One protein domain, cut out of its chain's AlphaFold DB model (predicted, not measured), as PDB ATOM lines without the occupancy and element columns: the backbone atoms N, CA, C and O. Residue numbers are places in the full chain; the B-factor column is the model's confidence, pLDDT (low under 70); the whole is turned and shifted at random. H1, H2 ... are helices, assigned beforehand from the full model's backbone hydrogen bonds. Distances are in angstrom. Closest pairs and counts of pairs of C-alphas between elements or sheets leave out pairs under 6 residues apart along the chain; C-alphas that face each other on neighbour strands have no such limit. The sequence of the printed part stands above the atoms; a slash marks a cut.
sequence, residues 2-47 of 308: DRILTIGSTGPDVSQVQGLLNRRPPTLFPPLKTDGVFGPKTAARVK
ATOM      1  N   ASP A   2     137.056 184.600 153.539       62.56
ATOM      2  CA  ASP A   2     136.257 185.175 154.623       62.56
ATOM      3  C   ASP A   2     137.106 185.390 155.886       62.56
ATOM      4  O   ASP A   2     136.584 185.697 156.951       62.56
ATOM      5  N   ARG A   3     138.438 185.256 155.764       84.88
ATOM      6  CA  ARG A   3     139.405 185.506 156.838       84.88
ATOM      7  C   ARG A   3     140.650 186.245 156.344       84.88
ATOM      8  O   ARG A   3     141.046 186.106 155.187       84.88
ATOM      9  N   ILE A   4     141.264 187.010 157.243       89.69
ATOM     10  CA  ILE A   4     142.541 187.706 157.034       89.69
ATOM     11  C   ILE A   4     143.683 186.702 157.221       89.69
ATOM     12  O   ILE A   4     143.713 186.006 158.235       89.69
ATOM     13  N   LEU A   5     144.629 186.641 156.277       94.38
ATOM     14  CA  LEU A   5     145.824 185.798 156.425       94.38
ATOM     15  C   LEU A   5     146.974 186.590 157.046       94.38
ATOM     16  O   LEU A   5     147.221 187.743 156.687       94.38
ATOM     17  N   THR A   6     147.691 185.946 157.959       94.06
ATOM     18  CA  THR A   6     148.827 186.501 158.706       94.06
ATOM     19  C   THR A   6     149.815 185.394 159.074       94.06
ATOM     20  O   THR A   6     149.546 184.219 158.817       94.06
ATOM     21  N   ILE A   7     150.946 185.746 159.693       91.44
ATOM     22  CA  ILE A   7     151.926 184.776 160.199       91.44
ATOM     23  C   ILE A   7     151.228 183.703 161.043       91.44
ATOM     24  O   ILE A   7     150.440 184.015 161.932       91.44
ATOM     25  N   GLY A   8     151.518 182.437 160.739       91.06
ATOM     26  CA  GLY A   8     150.906 181.275 161.389       91.06
ATOM     27  C   GLY A   8     149.623 180.777 160.720       91.06
ATOM     28  O   GLY A   8     149.168 179.684 161.037       91.06
ATOM     29  N   SER A   9     149.058 181.514 159.757       94.75
ATOM     30  CA  SER A   9     147.954 181.001 158.937       94.75
ATOM     31  C   SER A   9     148.431 179.833 158.076       94.75
ATOM     32  O   SER A   9     149.507 179.893 157.479       94.75
ATOM     33  N   THR A  10     147.604 178.797 157.960       95.12
ATOM     34  CA  THR A  10     147.866 177.650 157.086       95.12
ATOM     35  C   THR A  10     146.636 177.286 156.263       95.12
ATOM     36  O   THR A  10     145.503 177.438 156.735       95.12
ATOM     37  N   GLY A  11     146.855 176.763 155.057       92.94
ATOM     38  CA  GLY A  11     145.803 176.196 154.218       92.94
ATOM     39  C   GLY A  11     145.909 176.540 152.728       92.94
ATOM     40  O   GLY A  11     146.827 177.245 152.303       92.94
ATOM     41  N   PRO A  12     144.950 176.055 151.916       89.62
ATOM     42  CA  PRO A  12     144.930 176.278 150.466       89.62
ATOM     43  C   PRO A  12     144.819 177.757 150.069       89.62
ATOM     44  O   PRO A  12     145.298 178.162 149.010       89.62
ATOM     45  N   ASP A  13     144.204 178.576 150.922       89.25
ATOM     46  CA  ASP A  13     144.126 180.031 150.783       89.25
ATOM     47  C   ASP A  13     145.512 180.687 150.849       89.25
ATOM     48  O   ASP A  13     145.839 181.544 150.023       89.25
ATOM     49  N   VAL A  14     146.360 180.227 151.768       95.06
ATOM     50  CA  VAL A  14     147.760 180.648 151.866       95.06
ATOM     51  C   VAL A  14     148.556 180.191 150.645       95.06
ATOM     52  O   VAL A  14     149.283 181.000 150.069       95.06
ATOM     53  N   SER A  15     148.384 178.942 150.194       89.56
ATOM     54  CA  SER A  15     149.055 178.431 148.987       89.56
ATOM     55  C   SER A  15     148.682 179.262 147.760       89.56
ATOM     56  O   SER A  15     149.541 179.643 146.965       89.56
ATOM     57  N   GLN A  16     147.399 179.604 147.618       90.31
ATOM     58  CA  GLN A  16     146.928 180.458 146.534       90.31
ATOM     59  C   GLN A  16     147.605 181.832 146.578       90.31
ATOM     60  O   GLN A  16     148.086 182.309 145.554       90.31
ATOM     61  N   VAL A  17     147.684 182.456 147.754       92.25
ATOM     62  CA  VAL A  17     148.343 183.758 147.926       92.25
ATOM     63  C   VAL A  17     149.840 183.686 147.625       92.25
ATOM     64  O   VAL A  17     150.339 184.540 146.899       92.25
ATOM     65  N   GLN A  18     150.551 182.663 148.102       93.56
ATOM     66  CA  GLN A  18     151.966 182.443 147.773       93.56
ATOM     67  C   GLN A  18     152.169 182.294 146.255       93.56
ATOM     68  O   GLN A  18     153.060 182.920 145.680       93.56
ATOM     69  N   GLY A  19     151.298 181.530 145.585       86.06
ATOM     70  CA  GLY A  19     151.321 181.359 144.133       86.06
ATOM     71  C   GLY A  19     151.042 182.658 143.374       86.06
ATOM     72  O   GLY A  19     151.708 182.941 142.380       86.06
ATOM     73  N   LEU A  20     150.102 183.476 143.856       86.31
ATOM     74  CA  LEU A  20     149.834 184.801 143.295       86.31
ATOM     75  C   LEU A  20     151.031 185.737 143.500       86.31
ATOM     76  O   LEU A  20     151.458 186.363 142.539       86.31
ATOM     77  N   LEU A  21     151.630 185.781 144.692       85.56
ATOM     78  CA  LEU A  21     152.816 186.598 144.984       85.56
ATOM     79  C   LEU A  21     154.021 186.223 144.107       85.56
ATOM     80  O   LEU A  21     154.739 187.104 143.635       85.56
ATOM     81  N   ASN A  22     154.221 184.933 143.822       82.31
ATOM     82  CA  ASN A  22     155.273 184.469 142.909       82.31
ATOM     83  C   ASN A  22     155.070 184.940 141.462       82.31
ATOM     84  O   ASN A  22     156.039 185.084 140.724       82.31
ATOM     85  N   ARG A  23     153.825 185.211 141.060       73.19
ATOM     86  CA  ARG A  23     153.466 185.709 139.723       73.19
ATOM     87  C   ARG A  23     153.455 187.240 139.633       73.19
ATOM     88  O   ARG A  23     153.074 187.774 138.597       73.19
ATOM     89  N   ARG A  24     153.851 187.954 140.697       66.19
ATOM     90  CA  ARG A  24     153.886 189.427 140.757       66.19
ATOM     91  C   ARG A  24     155.326 189.953 140.873       66.19
ATOM     92  O   ARG A  24     155.740 190.350 141.967       66.19
ATOM     93  N   PRO A  25     156.111 189.933 139.780       52.28
ATOM     94  CA  PRO A  25     157.354 190.692 139.706       52.28
ATOM     95  C   PRO A  25     157.064 192.203 139.592       52.28
ATOM     96  O   PRO A  25     155.956 192.579 139.201       52.28
ATOM     97  N   PRO A  26     158.044 193.077 139.883       42.28
ATOM     98  CA  PRO A  26     159.384 192.773 140.394       42.28
ATOM     99  C   PRO A  26     159.407 192.529 141.912       42.28
ATOM    100  O   PRO A  26     158.481 192.904 142.634       42.28
ATOM    101  N   THR A  27     160.454 191.850 142.391       58.28
ATOM    102  CA  THR A  27     160.666 191.562 143.815       58.28
ATOM    103  C   THR A  27     162.129 191.432 144.184       58.28
ATOM    104  O   THR A  27     162.928 190.932 143.397       58.28
ATOM    105  N   LEU A  28     162.442 191.842 145.409       55.94
ATOM    106  CA  LEU A  28     163.736 191.682 146.058       55.94
ATOM    107  C   LEU A  28     163.913 190.299 146.714       55.94
ATOM    108  O   LEU A  28     165.002 189.987 147.192       55.94
ATOM    109  N   PHE A  29     162.868 189.463 146.758       65.19
ATOM    110  CA  PHE A  29     162.900 188.153 147.410       65.19
ATOM    111  C   PHE A  29     162.897 186.998 146.401       65.19
ATOM    112  O   PHE A  29     162.241 187.080 145.361       65.19
ATOM    113  N   PRO A  30     163.562 185.870 146.723       70.19
ATOM    114  CA  PRO A  30     163.442 184.656 145.927       70.19
ATOM    115  C   PRO A  30     161.986 184.152 145.913       70.19
ATOM    116  O   PRO A  30     161.229 184.446 146.848       70.19
ATOM    117  N   PRO A  31     161.589 183.356 144.899       80.25
ATOM    118  CA  PRO A  31     160.261 182.760 144.842       80.25
ATOM    119  C   PRO A  31     159.901 182.040 146.147       80.25
ATOM    120  O   PRO A  31     160.699 181.287 146.712       80.25
ATOM    121  N   LEU A  32     158.684 182.270 146.634       87.56
ATOM    122  CA  LEU A  32     158.141 181.569 147.787       87.56
ATOM    123  C   LEU A  32     157.910 180.101 147.441       87.56
ATOM    124  O   LEU A  32     157.467 179.764 146.342       87.56
ATOM    125  N   LYS A  33     158.114 179.226 148.422       89.81
ATOM    126  CA  LYS A  33     157.557 177.879 148.363       89.81
ATOM    127  C   LYS A  33     156.037 177.977 148.531       89.81
ATOM    128  O   LYS A  33     155.568 178.621 149.463       89.81
ATOM    129  N   THR A  34     155.282 177.352 147.633       94.38
ATOM    130  CA  THR A  34     153.810 177.343 147.651       94.38
ATOM    131  C   THR A  34     153.279 176.224 148.555       94.38
ATOM    132  O   THR A  34     152.567 175.329 148.109       94.38
ATOM    133  N   ASP A  35     153.706 176.212 149.814       91.50
ATOM    134  CA  ASP A  35     153.448 175.134 150.779       91.50
ATOM    135  C   ASP A  35     152.185 175.330 151.626       91.50
ATOM    136  O   ASP A  35     151.815 174.444 152.391       91.50
ATOM    137  N   GLY A  36     151.505 176.471 151.492       94.56
ATOM    138  CA  GLY A  36     150.325 176.776 152.293       94.56
ATOM    139  C   GLY A  36     150.625 177.156 153.734       94.56
ATOM    140  O   GLY A  36     149.699 177.146 154.541       94.56
ATOM    141  N   VAL A  37     151.871 177.510 154.067       96.75
ATOM    142  CA  VAL A  37     152.264 177.980 155.401       96.75
ATOM    143  C   VAL A  37     152.683 179.445 155.344       96.75
ATOM    144  O   VAL A  37     153.671 179.819 154.712       96.75
ATOM    145  N   PHE A  38     151.948 180.306 156.045       95.88
ATOM    146  CA  PHE A  38     152.226 181.737 156.062       95.88
ATOM    147  C   PHE A  38     153.337 182.019 157.078       95.88
ATOM    148  O   PHE A  38     153.094 182.343 158.240       95.88
ATOM    149  N   GLY A  39     154.583 181.849 156.639       91.44
ATOM    150  CA  GLY A  39     155.779 182.112 157.440       91.44
ATOM    151  C   GLY A  39     156.350 183.527 157.256       91.44
ATOM    152  O   GLY A  39     155.827 184.323 156.470       91.44
ATOM    153  N   PRO A  40     157.486 183.839 157.910       90.44
ATOM    154  CA  PRO A  40     158.151 185.142 157.802       90.44
ATOM    155  C   PRO A  40     158.480 185.561 156.361       90.44
ATOM    156  O   PRO A  40     158.366 186.736 156.021       90.44
ATOM    157  N   LYS A  41     158.819 184.603 155.485       90.31
ATOM    158  CA  LYS A  41     159.077 184.869 154.057       90.31
ATOM    159  C   LYS A  41     157.816 185.334 153.323       90.31
ATOM    160  O   LYS A  41     157.867 186.314 152.586       90.31
ATOM    161  N   THR A  42     156.679 184.677 153.556       94.25
ATOM    162  CA  THR A  42     155.387 185.088 152.985       94.25
ATOM    163  C   THR A  42     154.979 186.461 153.512       94.25
ATOM    164  O   THR A  42     154.587 187.313 152.723       94.25
ATOM    165  N   ALA A  43     155.168 186.725 154.808       90.00
ATOM    166  CA  ALA A  43     154.894 188.032 155.405       90.00
ATOM    167  C   ALA A  43     155.750 189.155 154.797       90.00
ATOM    168  O   ALA A  43     155.221 190.212 154.456       90.00
ATOM    169  N   ALA A  44     157.053 188.924 154.616       81.25
ATOM    170  CA  ALA A  44     157.952 189.879 153.971       81.25
ATOM    171  C   ALA A  44     157.514 190.177 152.529       81.25
ATOM    172  O   ALA A  44     157.426 191.338 152.132       81.25
ATOM    173  N   ARG A  45     157.138 189.135 151.780       86.06
ATOM    174  CA  ARG A  45     156.652 189.263 150.404       86.06
ATOM    175  C   ARG A  45     155.308 189.988 150.308       86.06
ATOM    176  O   ARG A  45     155.100 190.756 149.376       86.06
ATOM    177  N   VAL A  46     154.412 189.787 151.276       90.75
ATOM    178  CA  VAL A  46     153.143 190.527 151.367       90.75
ATOM    179  C   VAL A  46     153.394 191.997 151.674       90.75
ATOM    180  O   VAL A  46     152.799 192.839 151.013       90.75
ATOM    181  N   LYS A  47     154.292 192.324 152.611       78.00
ATOM    182  CA  LYS A  47     154.640 193.720 152.920       78.00
ATOM    183  C   LYS A  47     155.251 194.436 151.720       78.00
ATOM    184  O   LYS A  47     154.875 195.564 151.429       78.00
TER     185      LYS A  47
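What this domain is: This is residues 2 to 47 of the 308 residues of the protein "PG_binding_1 domain-containing protein" of Bryobacterales bacterium (UniProt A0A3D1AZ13). What shape does the model show? Two short helices, H1 and the shorter H2, stand steeply to each other, and loops fill out much of the body. From the end of H1 the long link, residues 23 to 39, swings outward round Leu 28, folds back past H1 and crosses over to H2, while residues 2 to 11 lead in from the opposite end of the long axis. What is it built of? The printed part has 46 residues with two named helices, H1 then H2, and no named strand; the class is all helix, though under half of the residues, 19 of 46, are in named elements. How large is it? It is compact, with a radius of gyration of the C-alphas of 9.7 A, yet elongated in outline, spanning 28 by 17 by 16 A.

How they stand to each other: How does H1, residues 12 to 22, stand to H2, residues 40 to 47? They only just touch, with 3 pairs of C-alphas within 8 A; the closest C-alphas, those of Gln 18 and Thr 42, are 6.8 A apart. Their lines stand at a steep tilt of 65 degrees and run the same way. What do the backbones show? In H1 and H2 every O i to N i+4 pair is within hydrogen-bond range.

Where its parts are: Where is H1? It runs 15.2 A from C-alpha 12 at (144.930, 176.278, 150.466) to C-alpha 22 at (155.273, 184.469, 142.909). Where is H2? It runs 10.5 A from first to last C-alpha, ending at C-alpha 47 at (154.640, 193.720, 152.920).

The domain as a whole: Which C-alphas are farthest apart? Those of Asp 2 and Leu 28, at 29.5 A. Is anything missing or long? The printed part has no cut, and H1 to H2 is a long link of 17 residues. Where is confidence low? Residue 2 and residues 24 to 29 are under 70; the mean pLDDT of the printed part is 84.3.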